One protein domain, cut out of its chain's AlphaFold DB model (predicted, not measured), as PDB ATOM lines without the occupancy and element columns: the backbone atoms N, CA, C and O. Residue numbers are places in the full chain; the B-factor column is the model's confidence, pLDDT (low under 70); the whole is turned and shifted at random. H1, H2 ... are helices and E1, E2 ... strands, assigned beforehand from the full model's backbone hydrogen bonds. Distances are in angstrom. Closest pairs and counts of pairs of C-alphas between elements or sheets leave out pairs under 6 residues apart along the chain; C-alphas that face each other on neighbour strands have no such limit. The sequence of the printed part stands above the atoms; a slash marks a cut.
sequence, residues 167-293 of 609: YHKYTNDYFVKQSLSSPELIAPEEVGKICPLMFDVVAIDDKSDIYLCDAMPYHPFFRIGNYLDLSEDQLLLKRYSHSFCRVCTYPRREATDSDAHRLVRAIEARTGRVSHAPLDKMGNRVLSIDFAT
ATOM      1  N   TYR A 167     175.145  71.870 148.742       66.44
ATOM      2  CA  TYR A 167     174.588  70.687 148.056       66.44
ATOM      3  C   TYR A 167     174.992  69.356 148.713       66.44
ATOM      4  O   TYR A 167     174.213  68.408 148.720       66.44
ATOM      5  N   HIS A 168     176.182  69.273 149.314       66.69
ATOM      6  CA  HIS A 168     176.647  68.084 150.036       66.69
ATOM      7  C   HIS A 168     175.837  67.761 151.309       66.69
ATOM      8  O   HIS A 168     175.872  66.623 151.776       66.69
ATOM      9  N   LYS A 169     175.110  68.735 151.873       68.94
ATOM     10  CA  LYS A 169     174.206  68.568 153.024       68.94
ATOM     11  C   LYS A 169     172.805  68.124 152.609       68.94
ATOM     12  O   LYS A 169     172.043  67.647 153.450       68.94
ATOM     13  N   TYR A 170     172.461  68.279 151.334       78.19
ATOM     14  CA  TYR A 170     171.134  67.996 150.810       78.19
ATOM     15  C   TYR A 170     170.977  66.496 150.553       78.19
ATOM     16  O   TYR A 170     171.180  65.995 149.452       78.19
ATOM     17  N   THR A 171     170.665  65.761 151.615       83.38
ATOM     18  CA  THR A 171     170.281  64.349 151.556       83.38
ATOM     19  C   THR A 171     168.780  64.206 151.316       83.38
ATOM     20  O   THR A 171     168.013  65.154 151.480       83.38
ATOM     21  N   ASN A 172     168.325  62.990 151.003       82.50
ATOM     22  CA  ASN A 172     166.894  62.682 150.983       82.50
ATOM     23  C   ASN A 172     166.200  63.127 152.291       82.50
ATOM     24  O   ASN A 172     165.186  63.818 152.251       82.50
ATOM     25  N   ASP A 173     166.800  62.815 153.445       80.19
ATOM     26  CA  ASP A 173     166.261  63.171 154.764       80.19
ATOM     27  C   ASP A 173     166.241  64.678 155.017       80.19
ATOM     28  O   ASP A 173     165.353  65.170 155.712       80.19
ATOM     29  N   TYR A 174     167.211  65.417 154.472       85.00
ATOM     30  CA  TYR A 174     167.214  66.875 154.538       85.00
ATOM     31  C   TYR A 174     165.965  67.443 153.857       85.00
ATOM     32  O   TYR A 174     165.241  68.218 154.475       85.00
ATOM     33  N   PHE A 175     165.665  67.004 152.631       83.25
ATOM     34  CA  PHE A 175     164.505  67.499 151.884       83.25
ATOM     35  C   PHE A 175     163.172  67.080 152.506       83.25
ATOM     36  O   PHE A 175     162.239  67.884 152.544       83.25
ATOM     37  N   VAL A 176     163.099  65.868 153.068       77.56
ATOM     38  CA  VAL A 176     161.943  65.438 153.866       77.56
ATOM     39  C   VAL A 176     161.761  66.369 155.066       77.56
ATOM     40  O   VAL A 176     160.688  66.938 155.238       77.56
ATOM     41  N   LYS A 177     162.809  66.598 155.871       79.06
ATOM     42  CA  LYS A 177     162.746  67.490 157.044       79.06
ATOM     43  C   LYS A 177     162.381  68.922 156.669       79.06
ATOM     44  O   LYS A 177     161.580  69.534 157.366       79.06
ATOM     45  N   GLN A 178     162.933  69.437 155.575       82.06
ATOM     46  CA  GLN A 178     162.618  70.770 155.073       82.06
ATOM     47  C   GLN A 178     161.151  70.864 154.643       82.06
ATOM     48  O   GLN A 178     160.459  71.796 155.025       82.06
ATOM     49  N   SER A 179     160.620  69.863 153.937       78.44
ATOM     50  CA  SER A 179     159.191  69.827 153.607       78.44
ATOM     51  C   SER A 179     158.284  69.781 154.844       78.44
ATOM     52  O   SER A 179     157.114  70.146 154.742       78.44
ATOM     53  N   LEU A 180     158.794  69.305 155.982       71.62
ATOM     54  CA  LEU A 180     158.075  69.225 157.253       71.62
ATOM     55  C   LEU A 180     158.257  70.471 158.134       71.62
ATOM     56  O   LEU A 180     157.592  70.553 159.164       71.62
ATOM     57  N   SER A 181     159.137  71.417 157.784       73.00
ATOM     58  CA  SER A 181     159.397  72.600 158.619       73.00
ATOM     59  C   SER A 181     158.309  73.665 158.524       73.00
ATOM     60  O   SER A 181     158.241  74.519 159.403       73.00
ATOM     61  N   SER A 182     157.481  73.613 157.478       64.75
ATOM     62  CA  SER A 182     156.415  74.590 157.223       64.75
ATOM     63  C   SER A 182     155.118  73.908 156.753       64.75
ATOM     64  O   SER A 182     154.665  74.122 155.624       64.75
ATOM     65  N   PRO A 183     154.525  73.012 157.569       53.84
ATOM     66  CA  PRO A 183     153.317  72.259 157.209       53.84
ATOM     67  C   PRO A 183     152.072  73.140 157.004       53.84
ATOM     68  O   PRO A 183     151.093  72.682 156.409       53.84
ATOM     69  N   GLU A 184     152.097  74.372 157.509       50.84
ATOM     70  CA  GLU A 184     151.073  75.403 157.354       50.84
ATOM     71  C   GLU A 184     151.050  76.052 155.967       50.84
ATOM     72  O   GLU A 184     149.998  76.540 155.553       50.84
ATOM     73  N   LEU A 185     152.168  76.039 155.233       57.03
ATOM     74  CA  LEU A 185     152.228  76.617 153.893       57.03
ATOM     75  C   LEU A 185     151.443  75.748 152.901       57.03
ATOM     76  O   LEU A 185     151.468  74.514 152.946       57.03
ATOM     77  N   ILE A 186     150.716  76.399 151.996       54.94
ATOM     78  CA  ILE A 186     149.937  75.739 150.943       54.94
ATOM     79  C   ILE A 186     150.808  75.679 149.686       54.94
ATOM     80  O   ILE A 186     151.541  76.615 149.401       54.94
ATOM     81  N   ALA A 187     150.765  74.568 148.948       58.19
ATOM     82  CA  ALA A 187     151.400  74.478 147.635       58.19
ATOM     83  C   ALA A 187     150.336  74.662 146.547       58.19
ATOM     84  O   ALA A 187     149.318  73.965 146.603       58.19
ATOM     85  N   PRO A 188     150.593  75.514 145.540       58.22
ATOM     86  CA  PRO A 188     151.631  76.545 145.480       58.22
ATOM     87  C   PRO A 188     151.353  77.682 146.476       58.22
ATOM     88  O   PRO A 188     150.205  77.975 146.795       58.22
ATOM     89  N   GLU A 189     152.430  78.307 146.950       51.88
ATOM     90  CA  GLU A 189     152.413  79.291 148.046       51.88
ATOM     91  C   GLU A 189     151.763  80.628 147.654       51.88
ATOM     92  O   GLU A 189     151.242  81.341 148.509       51.88
ATOM     93  N   GLU A 190     151.761  80.957 146.356       62.75
ATOM     94  CA  GLU A 190     151.319  82.250 145.829       62.75
ATOM     95  C   GLU A 190     150.155  82.081 144.843       62.75
ATOM     96  O   GLU A 190     150.299  81.499 143.764       62.75
ATOM     97  N   VAL A 191     148.989  82.624 145.203       63.91
ATOM     98  CA  VAL A 191     147.793  82.638 144.348       63.91
ATOM     99  C   VAL A 191     148.071  83.445 143.077       63.91
ATOM    100  O   VAL A 191     148.609  84.545 143.142       63.91
ATOM    101  N   GLY A 192     147.685  82.902 141.920       68.62
ATOM    102  CA  GLY A 192     147.875  83.555 140.619       68.62
ATOM    103  C   GLY A 192     149.248  83.326 139.983       68.62
ATOM    104  O   GLY A 192     149.456  83.731 138.845       68.62
ATOM    105  N   LYS A 193     150.165  82.622 140.658       80.88
ATOM    106  CA  LYS A 193     151.484  82.288 140.113       80.88
ATOM    107  C   LYS A 193     151.705  80.786 139.996       80.88
ATOM    108  O   LYS A 193     151.141  79.991 140.746       80.88
ATOM    109  N   ILE A 194     152.573  80.393 139.066       84.88
ATOM    110  CA  ILE A 194     152.960  78.995 138.849       84.88
ATOM    111  C   ILE A 194     154.479  78.824 138.753       84.88
ATOM    112  O   ILE A 194     155.233  79.763 138.489       84.88
ATOM    113  N   CYS A 195     154.948  77.599 138.996       88.31
ATOM    114  CA  CYS A 195     156.349  77.231 138.815       88.31
ATOM    115  C   CYS A 195     156.591  76.805 137.357       88.31
ATOM    116  O   CYS A 195     156.020  75.792 136.940       88.31
ATOM    117  N   PRO A 196     157.459  77.491 136.593       89.06
ATOM    118  CA  PRO A 196     157.693  77.130 135.194       89.06
ATOM    119  C   PRO A 196     158.290  75.724 135.057       89.06
ATOM    120  O   PRO A 196     157.934  74.992 134.147       89.06
ATOM    121  N   LEU A 197     159.115  75.269 136.005       89.38
ATOM    122  CA  LEU A 197     159.666  73.909 135.954       89.38
ATOM    123  C   LEU A 197     158.606  72.820 136.132       89.38
ATOM    124  O   LEU A 197     158.740  71.724 135.601       89.38
ATOM    125  N   MET A 198     157.551  73.112 136.890       87.31
ATOM    126  CA  MET A 198     156.450  72.177 137.099       87.31
ATOM    127  C   MET A 198     155.563  72.070 135.856       87.31
ATOM    128  O   MET A 198     155.146  70.964 135.510       87.31
ATOM    129  N   PHE A 199     155.271  73.213 135.229       88.12
ATOM    130  CA  PHE A 199     154.301  73.333 134.141       88.12
ATOM    131  C   PHE A 199     154.918  73.116 132.756       88.12
ATOM    132  O   PHE A 199     154.251  72.574 131.873       88.12
ATOM    133  N   ASP A 200     156.176  73.505 132.566       87.81
ATOM    134  CA  ASP A 200     156.762  73.678 131.233       87.81
ATOM    135  C   ASP A 200     157.883  72.661 130.939       87.81
ATOM    136  O   ASP A 200     158.309  72.526 129.793       87.81
ATOM    137  N   VAL A 201     158.363  71.923 131.950       90.25
ATOM    138  CA  VAL A 201     159.515  71.010 131.830       90.25
ATOM    139  C   VAL A 201     159.183  69.627 132.382       90.25
ATOM    140  O   VAL A 201     158.514  69.490 133.402       90.25
ATOM    141  N   VAL A 202     159.682  68.570 131.738       90.50
ATOM    142  CA  VAL A 202     159.667  67.208 132.286       90.50
ATOM    143  C   VAL A 202     161.081  66.647 132.281       90.50
ATOM    144  O   VAL A 202     161.719  66.572 131.238       90.50
ATOM    145  N   ALA A 203     161.563  66.257 133.463       89.75
ATOM    146  CA  ALA A 203     162.836  65.570 133.634       89.75
ATOM    147  C   ALA A 203     162.592  64.066 133.774       89.75
ATOM    148  O   ALA A 203     161.830  63.655 134.654       89.75
ATOM    149  N   ILE A 204     163.237  63.284 132.910       91.75
ATOM    150  CA  ILE A 204     163.083  61.831 132.794       91.75
ATOM    151  C   ILE A 204     164.466  61.190 132.941       91.75
ATOM    152  O   ILE A 204     165.426  61.664 132.330       91.75
ATOM    153  N   ASP A 205     164.579  60.146 133.761       91.38
ATOM    154  CA  ASP A 205     165.845  59.450 134.008       91.38
ATOM    155  C   ASP A 205     166.074  58.219 133.104       91.38
ATOM    156  O   ASP A 205     165.327  57.948 132.161       91.38
ATOM    157  N   ASP A 206     167.130  57.447 133.399       90.75
ATOM    158  CA  ASP A 206     167.501  56.239 132.654       90.75
ATOM    159  C   ASP A 206     166.474  55.088 132.716       90.75
ATOM    160  O   ASP A 206     166.615  54.113 131.983       90.75
ATOM    161  N   LYS A 207     165.438  55.198 133.551       92.25
ATOM    162  CA  LYS A 207     164.360  54.215 133.727       92.25
ATOM    163  C   LYS A 207     162.992  54.742 133.304       92.25
ATOM    164  O   LYS A 207     161.977  54.097 133.564       92.25
ATOM    165  N   SER A 208     162.950  55.901 132.656       93.75
ATOM    166  CA  SER A 208     161.717  56.650 132.401       93.75
ATOM    167  C   SER A 208     161.036  57.180 133.669       93.75
ATOM    168  O   SER A 208     159.885  57.610 133.608       93.75
ATOM    169  N   ASP A 209     161.716  57.182 134.819       92.88
ATOM    170  CA  ASP A 209     161.168  57.760 136.041       92.88
ATOM    171  C   ASP A 209     161.197  59.287 135.966       92.88
ATOM    172  O   ASP A 209     162.142  59.901 135.462       92.88
ATOM    173  N   ILE A 210     160.149  59.912 136.500       92.44
ATOM    174  CA  ILE A 210     160.027  61.359 136.610       92.44
ATOM    175  C   ILE A 210     160.244  61.810 138.041       92.44
ATOM    176  O   ILE A 210     159.724  61.237 139.005       92.44
ATOM    177  N   TYR A 211     160.935  62.940 138.142       89.81
ATOM    178  CA  TYR A 211     161.121  63.688 139.371       89.81
ATOM    179  C   TYR A 211     160.299  64.986 139.380       89.81
ATOM    180  O   TYR A 211     159.794  65.449 138.351       89.81
ATOM    181  N   LEU A 212     160.152  65.572 140.569       88.75
ATOM    182  CA  LEU A 212     159.362  66.775 140.821       88.75
ATOM    183  C   LEU A 212     159.705  67.920 139.855       88.75
ATOM    184  O   LEU A 212     158.800  68.528 139.287       88.75
ATOM    185  N   CYS A 213     160.999  68.188 139.670       88.12
ATOM    186  CA  CYS A 213     161.548  69.117 138.686       88.12
ATOM    187  C   CYS A 213     163.045  68.840 138.455       88.12
ATOM    188  O   CYS A 213     163.661  68.067 139.188       88.12
ATOM    189  N   ASP A 214     163.630  69.479 137.445       86.56
ATOM    190  CA  ASP A 214     165.053  69.395 137.080       86.56
ATOM    191  C   ASP A 214     165.987  70.238 137.970       86.56
ATOM    192  O   ASP A 214     167.192  69.979 138.021       86.56
ATOM    193  N   ALA A 215     165.443  71.222 138.693       85.62
ATOM    194  CA  ALA A 215     166.191  72.026 139.661       85.62
ATOM    195  C   ALA A 215     166.488  71.288 140.973       85.62
ATOM    196  O   ALA A 215     167.318  71.752 141.754       85.62
ATOM    197  N   MET A 216     165.814  70.166 141.237       84.56
ATOM    198  CA  MET A 216     166.049  69.353 142.428       84.56
ATOM    199  C   MET A 216     166.876  68.110 142.086       84.56
ATOM    200  O   MET A 216     166.726  67.539 141.005       84.56
ATOM    201  N   PRO A 217     167.746  67.650 143.001       80.88
ATOM    202  CA  PRO A 217     168.513  66.426 142.794       80.88
ATOM    203  C   PRO A 217     167.607  65.187 142.730       80.88
ATOM    204  O   PRO A 217     166.545  65.137 143.349       80.88
ATOM    205  N   TYR A 218     168.072  64.136 142.052       81.81
ATOM    206  CA  TYR A 218     167.357  62.859 141.920       81.81
ATOM    207  C   TYR A 218     167.391  62.017 143.210       81.81
ATOM    208  O   TYR A 218     168.043  60.973 143.289       81.81
ATOM    209  N   HIS A 219     166.695  62.480 144.250       84.44
ATOM    210  CA  HIS A 219     166.426  61.711 145.469       84.44
ATOM    211  C   HIS A 219     165.066  61.010 145.409       84.44
ATOM    212  O   HIS A 219     164.143  61.549 144.796       84.44
ATOM    213  N   PRO A 220     164.901  59.858 146.092       85.25
ATOM    214  CA  PRO A 220     163.619  59.156 146.176       85.25
ATOM    215  C   PRO A 220     162.446  60.055 146.580       85.25
ATOM    216  O   PRO A 220     161.375  59.936 146.003       85.25
ATOM    217  N   PHE A 221     162.666  61.004 147.496       85.75
ATOM    218  CA  PHE A 221     161.651  61.965 147.928       85.75
ATOM    219  C   PHE A 221     161.057  62.799 146.787       85.75
ATOM    220  O   PHE A 221     159.904  63.191 146.874       85.75
ATOM    221  N   PHE A 222     161.819  63.062 145.723       89.19
ATOM    222  CA  PHE A 222     161.354  63.842 144.578       89.19
ATOM    223  C   PHE A 222     160.815  62.989 143.436       89.19
ATOM    224  O   PHE A 222     160.320  63.554 142.465       89.19
ATOM    225  N   ARG A 223     160.925  61.661 143.504       89.81
ATOM    226  CA  ARG A 223     160.421  60.773 142.456       89.81
ATOM    227  C   ARG A 223     158.897  60.701 142.551       89.81
ATOM    228  O   ARG A 223     158.360  60.410 143.613       89.81
ATOM    229  N   ILE A 224     158.200  60.954 141.444       87.25
ATOM    230  CA  ILE A 224     156.725  61.034 141.417       87.25
ATOM    231  C   ILE A 224     156.045  59.927 140.598       87.25
ATOM    232  O   ILE A 224     154.817  59.803 140.645       87.25
ATOM    233  N   GLY A 225     156.823  59.095 139.903       88.88
ATOM    234  CA  GLY A 225     156.364  57.902 139.188       88.88
ATOM    235  C   GLY A 225     157.139  57.677 137.893       88.88
ATOM    236  O   GLY A 225     158.168  58.315 137.680       88.88
ATOM    237  N   ASN A 226     156.630  56.799 137.029       93.69
ATOM    238  CA  ASN A 226     157.166  56.582 135.688       93.69
ATOM    239  C   ASN A 226     156.411  57.431 134.655       93.69
ATOM    240  O   ASN A 226     155.193  57.574 134.740       93.69
ATOM    241  N   TYR A 227     157.116  58.008 133.682       95.00
ATOM    242  CA  TYR A 227     156.498  58.853 132.660       95.00
ATOM    243  C   TYR A 227     155.515  58.095 131.780       95.00
ATOM    244  O   TYR A 227     154.491  58.662 131.405       95.00
ATOM    245  N   LEU A 228     155.822  56.842 131.443       93.31
ATOM    246  CA  LEU A 228     155.004  56.050 130.529       93.31
ATOM    247  C   LEU A 228     153.666  55.638 131.162       93.31
ATOM    248  O   LEU A 228     152.691  55.457 130.440       93.31
ATOM    249  N   ASP A 229     153.601  55.593 132.494       91.19
ATOM    250  CA  ASP A 229     152.412  55.177 133.249       91.19
ATOM    251  C   ASP A 229     151.483  56.347 133.617       91.19
ATOM    252  O   ASP A 229     150.356  56.138 134.069       91.19
ATOM    253  N   LEU A 230     151.948  57.593 133.475       87.06
ATOM    254  CA  LEU A 230     151.232  58.787 133.929       87.06
ATOM    255  C   LEU A 230     150.776  59.652 132.755       87.06
ATOM    256  O   LEU A 230     151.585  60.085 131.936       87.06
ATOM    257  N   SER A 231     149.489  59.998 132.730       87.94
ATOM    258  CA  SER A 231     148.976  61.068 131.862       87.94
ATOM    259  C   SER A 231     149.529  62.443 132.261       87.94
ATOM    260  O   SER A 231     149.905  62.651 133.419       87.94
ATOM    261  N   GLU A 232     149.518  63.406 131.330       87.00
ATOM    262  CA  GLU A 232     149.897  64.807 131.590       87.00
ATOM    263  C   GLU A 232     149.180  65.375 132.833       87.00
ATOM    264  O   GLU A 232     149.795  66.006 133.694       87.00
ATOM    265  N   ASP A 233     147.888  65.080 132.974       83.81
ATOM    266  CA  ASP A 233     147.043  65.560 134.068       83.81
ATOM    267  C   ASP A 233     147.427  64.938 135.422       83.81
ATOM    268  O   ASP A 233     147.557  65.639 136.432       83.81
ATOM    269  N   GLN A 234     147.673  63.624 135.462       82.19
ATOM    270  CA  GLN A 234     148.153  62.952 136.675       82.19
ATOM    271  C   GLN A 234     149.545  63.447 137.074       82.19
ATOM    272  O   GLN A 234     149.814  63.647 138.262       82.19
ATOM    273  N   LEU A 235     150.418  63.660 136.088       87.50
ATOM    274  CA  LEU A 235     151.760  64.183 136.294       87.50
ATOM    275  C   LEU A 235     151.714  65.594 136.893       87.50
ATOM    276  O   LEU A 235     152.342  65.843 137.928       87.50
ATOM    277  N   LEU A 236     150.936  66.496 136.288       85.12
ATOM    278  CA  LEU A 236     150.772  67.864 136.766       85.12
ATOM    279  C   LEU A 236     150.219  67.885 138.194       85.12
ATOM    280  O   LEU A 236     150.779  68.564 139.051       85.12
ATOM    281  N   LEU A 237     149.190  67.087 138.494       78.12
ATOM    282  CA  LEU A 237     148.636  66.992 139.847       78.12
ATOM    283  C   LEU A 237     149.631  66.464 140.876       78.12
ATOM    284  O   LEU A 237     149.694  66.988 141.990       78.12
ATOM    285  N   LYS A 238     150.406  65.429 140.538       80.75
ATOM    286  CA  LYS A 238     151.428  64.878 141.439       80.75
ATOM    287  C   LYS A 238     152.490  65.921 141.775       80.75
ATOM    288  O   LYS A 238     152.867  66.036 142.937       80.75
ATOM    289  N   ARG A 239     152.918  66.724 140.796       85.25
ATOM    290  CA  ARG A 239     153.855  67.831 141.036       85.25
ATOM    291  C   ARG A 239     153.224  68.962 141.835       85.25
ATOM    292  O   ARG A 239     153.807  69.408 142.816       85.25
ATOM    293  N   TYR A 240     152.024  69.387 141.448       78.31
ATOM    294  CA  TYR A 240     151.306  70.498 142.077       78.31
ATOM    295  C   TYR A 240     150.978  70.220 143.544       78.31
ATOM    296  O   TYR A 240     151.006  71.114 144.382       78.31
ATOM    297  N   SER A 241     150.710  68.956 143.870       73.69
ATOM    298  CA  SER A 241     150.408  68.511 145.228       73.69
ATOM    299  C   SER A 241     151.650  68.106 146.033       73.69
ATOM    300  O   SER A 241     151.529  67.772 147.210       73.69
ATOM    301  N   HIS A 242     152.855  68.143 145.465       81.44
ATOM    302  CA  HIS A 242     154.047  67.714 146.186       81.44
ATOM    303  C   HIS A 242     154.361  68.650 147.365       81.44
ATOM    304  O   HIS A 242     154.460  69.868 147.207       81.44
ATOM    305  N   SER A 243     154.562  68.092 148.561       75.56
ATOM    306  CA  SER A 243     154.709  68.877 149.797       75.56
ATOM    307  C   SER A 243     155.944  69.783 149.796       75.56
ATOM    308  O   SER A 243     155.913  70.871 150.361       75.56
ATOM    309  N   PHE A 244     157.012  69.385 149.102       83.69
ATOM    310  CA  PHE A 244     158.221  70.206 148.987       83.69
ATOM    311  C   PHE A 244     157.999  71.553 148.284       83.69
ATOM    312  O   PHE A 244     158.709  72.516 148.560       83.69
ATOM    313  N   CYS A 245     157.011  71.658 147.387       82.00
ATOM    314  CA  CYS A 245     156.762  72.898 146.649       82.00
ATOM    315  C   CYS A 245     156.326  74.075 147.537       82.00
ATOM    316  O   CYS A 245     156.302  75.185 147.018       82.00
ATOM    317  N   ARG A 246     156.005  73.807 148.815       76.69
ATOM    318  CA  ARG A 246     155.610  74.751 149.880       76.69
ATOM    319  C   ARG A 246     156.768  75.440 150.592       76.69
ATOM    320  O   ARG A 246     156.545  76.311 151.418       76.69
ATOM    321  N   VAL A 247     157.977  74.941 150.386       79.88
ATOM    322  CA  VAL A 247     159.208  75.469 150.990       79.88
ATOM    323  C   VAL A 247     160.240  75.777 149.909       79.88
ATOM    324  O   VAL A 247     161.438  75.894 150.168       79.88
ATOM    325  N   CYS A 248     159.780  75.833 148.659       83.25
ATOM    326  CA  CYS A 248     160.631  75.887 147.489       83.25
ATOM    327  C   CYS A 248     160.796  77.336 147.052       83.25
ATOM    328  O   CYS A 248     159.865  77.954 146.547       83.25
ATOM    329  N   THR A 249     162.027  77.827 147.119       83.88
ATOM    330  CA  THR A 249     162.378  79.206 146.761       83.88
ATOM    331  C   THR A 249     162.567  79.431 145.260       83.88
ATOM    332  O   THR A 249     163.000  80.506 144.849       83.88
ATOM    333  N   TYR A 250     162.273  78.433 144.416       84.94
ATOM    334  CA  TYR A 250     162.429  78.590 142.972       84.94
ATOM    335  C   TYR A 250     161.448  79.660 142.451       84.94
ATOM    336  O   TYR A 250     160.252  79.555 142.744       84.94
ATOM    337  N   PRO A 251     161.894  80.650 141.658       85.31
ATOM    338  CA  PRO A 251     161.037  81.745 141.212       85.31
ATOM    339  C   PRO A 251     159.743  81.273 140.537       85.31
ATOM    340  O   PRO A 251     159.730  80.312 139.760       85.31
ATOM    341  N   ARG A 252     158.635  81.954 140.842       85.31
ATOM    342  CA  ARG A 252     157.329  81.735 140.206       85.31
ATOM    343  C   ARG A 252     157.080  82.805 139.146       85.31
ATOM    344  O   ARG A 252     157.504  83.947 139.313       85.31
ATOM    345  N   ARG A 253     156.385  82.433 138.071       89.75
ATOM    346  CA  ARG A 253     155.879  83.368 137.053       89.75
ATOM    347  C   ARG A 253     154.374  83.542 137.202       89.75
ATOM    348  O   ARG A 253     153.714  82.661 137.752       89.75
ATOM    349  N   GLU A 254     153.842  84.641 136.681       86.62
ATOM    350  CA  GLU A 254     152.393  84.829 136.566       86.62
ATOM    351  C   GLU A 254     151.768  83.665 135.785       86.62
ATOM    352  O   GLU A 254     152.329  83.177 134.791       86.62
ATOM    353  N   ALA A 255     150.627  83.188 136.280       82.19
ATOM    354  CA  ALA A 255     149.840  82.172 135.609       82.19
ATOM    355  C   ALA A 255     149.195  82.774 134.360       82.19
ATOM    356  O   ALA A 255     148.619  83.859 134.394       82.19
ATOM    357  N   THR A 256     149.274  82.047 133.254       84.75
ATOM    358  CA  THR A 256     148.478  82.335 132.064       84.75
ATOM    359  C   THR A 256     147.126  81.636 132.165       84.75
ATOM    360  O   THR A 256     146.969  80.671 132.920       84.75
ATOM    361  N   ASP A 257     146.168  82.044 131.333       76.50
ATOM    362  CA  ASP A 257     144.897  81.324 131.208       76.50
ATOM    363  C   ASP A 257     145.133  79.847 130.867       76.50
ATOM    364  O   ASP A 257     144.473  78.972 131.417       76.50
ATOM    365  N   SER A 258     146.115  79.539 130.012       79.50
ATOM    366  CA  SER A 258     146.469  78.157 129.659       79.50
ATOM    367  C   SER A 258     146.900  77.335 130.879       79.50
ATOM    368  O   SER A 258     146.459  76.196 131.046       79.50
ATOM    369  N   ASP A 259     147.696  77.917 131.782       83.25
ATOM    370  CA  ASP A 259     148.123  77.239 133.012       83.25
ATOM    371  C   ASP A 259     146.926  76.927 133.918       83.25
ATOM    372  O   ASP A 259     146.813  75.817 134.446       83.25
ATOM    373  N   ALA A 260     146.000  77.883 134.054       73.44
ATOM    374  CA  ALA A 260     144.772  77.693 134.818       73.44
ATOM    375  C   ALA A 260     143.904  76.576 134.216       73.44
ATOM    376  O   ALA A 260     143.449  75.694 134.946       73.44
ATOM    377  N   HIS A 261     143.736  76.553 132.890       75.50
ATOM    378  CA  HIS A 261     142.984  75.502 132.200       75.50
ATOM    379  C   HIS A 261     143.620  74.120 132.380       75.50
ATOM    380  O   HIS A 261     142.900  73.165 132.673       75.50
ATOM    381  N   ARG A 262     144.949  74.000 132.255       81.00
ATOM    382  CA  ARG A 262     145.670  72.733 132.479       81.00
ATOM    383  C   ARG A 262     145.474  72.227 133.905       81.00
ATOM    384  O   ARG A 262     145.186  71.051 134.100       81.00
ATOM    385  N   LEU A 263     145.558  73.113 134.898       75.75
ATOM    386  CA  LEU A 263     145.344  72.742 136.296       75.75
ATOM    387  C   LEU A 263     143.896  72.313 136.572       75.75
ATOM    388  O   LEU A 263     143.677  71.299 137.232       75.75
ATOM    389  N   VAL A 264     142.908  73.054 136.059       68.50
ATOM    390  CA  VAL A 264     141.487  72.692 136.193       68.50
ATOM    391  C   VAL A 264     141.223  71.341 135.545       68.50
ATOM    392  O   VAL A 264     140.665  70.465 136.201       68.50
ATOM    393  N   ARG A 265     141.679  71.141 134.304       75.88
ATOM    394  CA  ARG A 265     141.556  69.870 133.580       75.88
ATOM    395  C   ARG A 265     142.153  68.720 134.385       75.88
ATOM    396  O   ARG A 265     141.502  67.693 134.564       75.88
ATOM    397  N   ALA A 266     143.333  68.929 134.960       71.62
ATOM    398  CA  ALA A 266     143.978  67.926 135.781       71.62
ATOM    399  C   ALA A 266     143.157  67.588 137.043       71.62
ATOM    400  O   ALA A 266     142.928  66.416 137.347       71.62
ATOM    401  N   ILE A 267     142.622  68.593 137.747       62.81
ATOM    402  CA  ILE A 267     141.729  68.398 138.905       62.81
ATOM    403  C   ILE A 267     140.422  67.681 138.508       62.81
ATOM    404  O   ILE A 267     139.960  66.793 139.236       62.81
ATOM    405  N   GLU A 268     139.822  68.033 137.370       59.56
ATOM    406  CA  GLU A 268     138.624  67.374 136.828       59.56
ATOM    407  C   GLU A 268     138.893  65.885 136.565       59.56
ATOM    408  O   GLU A 268     138.135  65.035 137.046       59.56
ATOM    409  N   ALA A 269     140.017  65.563 135.913       61.00
ATOM    410  CA  ALA A 269     140.439  64.191 135.631       61.00
ATOM    411  C   ALA A 269     140.569  63.341 136.907       61.00
ATOM    412  O   ALA A 269     140.164  62.181 136.927       61.00
ATOM    413  N   ARG A 270     141.054  63.926 138.012       55.22
ATOM    414  CA  ARG A 270     141.147  63.238 139.315       55.22
ATOM    415  C   ARG A 270     139.800  63.045 140.008       55.22
ATOM    416  O   ARG A 270     139.627  62.082 140.747       55.22
ATOM    417  N   THR A 271     138.870  63.983 139.851       40.03
ATOM    418  CA  THR A 271     137.605  63.984 140.609       40.03
ATOM    419  C   THR A 271     136.451  63.296 139.882       40.03
ATOM    420  O   THR A 271     135.391  63.115 140.483       40.03
ATOM    421  N   GLY A 272     136.629  62.934 138.606       40.66
ATOM    422  CA  GLY A 272     135.573  62.374 137.756       40.66
ATOM    423  C   GLY A 272     134.437  63.364 137.469       40.66
ATOM    424  O   GLY A 272     133.370  62.967 137.004       40.66
ATOM    425  N   ARG A 273     134.633  64.654 137.777       39.00
ATOM    426  CA  ARG A 273     133.646  65.717 137.569       39.00
ATOM    427  C   ARG A 273     133.962  66.427 136.261       39.00
ATOM    428  O   ARG A 273     134.950  67.143 136.178       39.00
ATOM    429  N   VAL A 274     133.105  66.252 135.261       37.59
ATOM    430  CA  VAL A 274     133.133  67.052 134.031       37.59
ATOM    431  C   VAL A 274     132.280  68.298 134.271       37.59
ATOM    432  O   VAL A 274     131.086  68.167 134.538       37.59
ATOM    433  N   SER A 275     132.853  69.504 134.201       40.59
ATOM    434  CA  SER A 275     132.031  70.720 134.172       40.59
ATOM    435  C   SER A 275     131.327  70.853 132.812       40.59
ATOM    436  O   SER A 275     131.948  70.738 131.756       40.59
ATOM    437  N   HIS A 276     130.012  71.092 132.818       38.38
ATOM    438  CA  HIS A 276     129.196  71.332 131.613       38.38
ATOM    439  C   HIS A 276     129.320  72.777 131.080       38.38
ATOM    440  O   HIS A 276     128.341  73.348 130.604       38.38
ATOM    441  N   ALA A 277     130.499  73.397 131.181       38.81
ATOM    442  CA  ALA A 277     130.693  74.770 130.718       38.81
ATOM    443  C   ALA A 277     130.550  74.854 129.178       38.81
ATOM    444  O   ALA A 277     131.139  74.024 128.474       38.81
ATOM    445  N   PRO A 278     129.770  75.810 128.634       32.84
ATOM    446  CA  PRO A 278     129.577  75.938 127.193       32.84
ATOM    447  C   PRO A 278     130.886  76.304 126.476       32.84
ATOM    448  O   PRO A 278     131.740  77.009 127.011       32.84
ATOM    449  N   LEU A 279     131.037  75.806 125.248       38.91
ATOM    450  CA  LEU A 279     132.196  76.079 124.395       38.91
ATOM    451  C   LEU A 279     132.025  77.422 123.662       38.91
ATOM    452  O   LEU A 279     130.923  77.744 123.214       38.91
ATOM    453  N   ASP A 280     133.104  78.190 123.501       39.81
ATOM    454  CA  ASP A 280     133.138  79.338 122.595       39.81
ATOM    455  C   ASP A 280     133.188  78.904 121.124       39.81
ATOM    456  O   ASP A 280     133.280  77.728 120.765       39.81
ATOM    457  N   LYS A 281     133.157  79.906 120.240       32.25
ATOM    458  CA  LYS A 281     133.215  79.737 118.783       32.25
ATOM    459  C   LYS A 281     134.530  79.121 118.277       32.25
ATOM    460  O   LYS A 281     134.604  78.809 117.092       32.25
ATOM    461  N   MET A 282     135.546  78.973 119.130       34.81
ATOM    462  CA  MET A 282     136.824  78.319 118.833       34.81
ATOM    463  C   MET A 282     136.927  76.912 119.446       34.81
ATOM    464  O   MET A 282     137.923  76.232 119.218       34.81
ATOM    465  N   GLY A 283     135.904  76.444 120.172       31.34
ATOM    466  CA  GLY A 283     135.915  75.140 120.836       31.34
ATOM    467  C   GLY A 283     136.608  75.139 122.202       31.34
ATOM    468  O   GLY A 283     136.879  74.063 122.732       31.34
ATOM    469  N   ASN A 284     136.872  76.309 122.794       33.38
ATOM    470  CA  ASN A 284     137.396  76.432 124.155       33.38
ATOM    471  C   ASN A 284     136.244  76.483 125.160       33.38
ATOM    472  O   ASN A 284     135.224  77.116 124.903       33.38
ATOM    473  N   ARG A 285     136.386  75.856 126.332       36.22
ATOM    474  CA  ARG A 285     135.379  75.973 127.402       36.22
ATOM    475  C   ARG A 285     135.394  77.391 127.975       36.22
ATOM    476  O   ARG A 285     136.414  77.829 128.492       36.22
ATOM    477  N   VAL A 286     134.258  78.082 127.919       30.06
ATOM    478  CA  VAL A 286     134.062  79.386 128.564       30.06
ATOM    479  C   VAL A 286     133.446  79.150 129.930       30.06
ATOM    480  O   VAL A 286     132.312  78.686 130.035       30.06
ATOM    481  N   LEU A 287     134.171  79.492 130.991       30.28
ATOM    482  CA  LEU A 287     133.593  79.558 132.329       30.28
ATOM    483  C   LEU A 287     132.953  80.937 132.532       30.28
ATOM    484  O   LEU A 287     133.646  81.908 132.828       30.28
ATOM    485  N   SER A 288     131.624  81.019 132.418       25.00
ATOM    486  CA  SER A 288     130.859  81.979 133.217       25.00
ATOM    487  C   SER A 288     130.680  81.371 134.607       25.00
ATOM    488  O   SER A 288     130.124  80.283 134.765       25.00
ATOM    489  N   ILE A 289     131.218  82.034 135.628       25.17
ATOM    490  CA  ILE A 289     131.015  81.631 137.021       25.17
ATOM    491  C   ILE A 289     129.630  82.135 137.431       25.17
ATOM    492  O   ILE A 289     129.495  83.238 137.952       25.17
ATOM    493  N   ASP A 290     128.598  81.334 137.169       22.64
ATOM    494  CA  ASP A 290     127.275  81.541 137.753       22.64
ATOM    495  C   ASP A 290     127.211  80.844 139.116       22.64
ATOM    496  O   ASP A 290     127.352  79.623 139.236       22.64
ATOM    497  N   PHE A 291     126.996  81.634 140.168       25.12
ATOM    498  CA  PHE A 291     126.684  81.130 141.500       25.12
ATOM    499  C   PHE A 291     125.256  80.574 141.490       25.12
ATOM    500  O   PHE A 291     124.293  81.304 141.717       25.12
ATOM    501  N   ALA A 292     125.109  79.279 141.211       26.64
ATOM    502  CA  ALA A 292     123.832  78.601 141.391       26.64
ATOM    503  C   ALA A 292     123.519  78.479 142.890       26.64
ATOM    504  O   ALA A 292     124.260  77.866 143.662       26.64
ATOM    505  N   THR A 293     122.417  79.118 143.270       30.23
ATOM    506  CA  THR A 293     121.743  79.051 144.565       30.23
ATOM    507  C   THR A 293     121.171  77.661 144.838       30.23
ATOM    508  O   THR A 293     120.846  76.929 143.906       30.23
TER     509      THR A 293
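This is residues 167 to 293 of the 609 residues of the protein "Methyltransferase domain-containing protein" of Sphingomonas populi (UniProt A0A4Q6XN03). There is little regular structure: a small antiparallel hairpin, E1 and E2, has H3 packed on E2, H5 crosses H3, and a tail, residues 272 to 293, trails beyond H5. The printed part has 127 residues, of which the named elements hold only 48, and these are mostly helix: five named helices and two named strands, in the order H1 H2 E1 E2 H3 H4 H5 along the chain. The whole is only just compact, close to loose, radius of gyration of the C-alphas 16.7 A, spanning 54 by 33 by 24 A.

E1 is residues 209 to 211, E2 223 to 226, H3 232 to 240 with 12.0 A, H2 196 to 200, H4 243 to 246. H5, residues 257 to 271, measures 21.0 A and ends at C-alpha (137.605, 63.984, 140.609). H1, residues 172 to 179, measures 10.8 A and begins at C-alpha (166.894, 62.682, 150.983).

Between E1 and E2, N 210 and O 225 are 2.8 A apart, within hydrogen-bond range. The closest C-alphas of E2 and H3, Ile 224 and Lys 238, are 6.5 A apart. H3 touches H5, about perpendicular at 83 degrees, closest C-alphas Asp 233 and Ala 266, 4.2 A. H2 touches H3, closest C-alphas Met 198 and Arg 239, 6.4 A. H1 touches H4, closest C-alphas Ser 179 and Phe 244, 4.7 A. Every O i to N i+4 pair is within hydrogen-bond range in H1, H2, H3 and H5; H4 is too short for one.

The farthest C-alphas, His 168 and Thr 293, are 56.3 A apart. The printed part has no cut. The links H1 to H2 and E1 to E2 are long. The pLDDT is under 70 at residues 167 to 169, 182 to 192, 264 and 267 to 293.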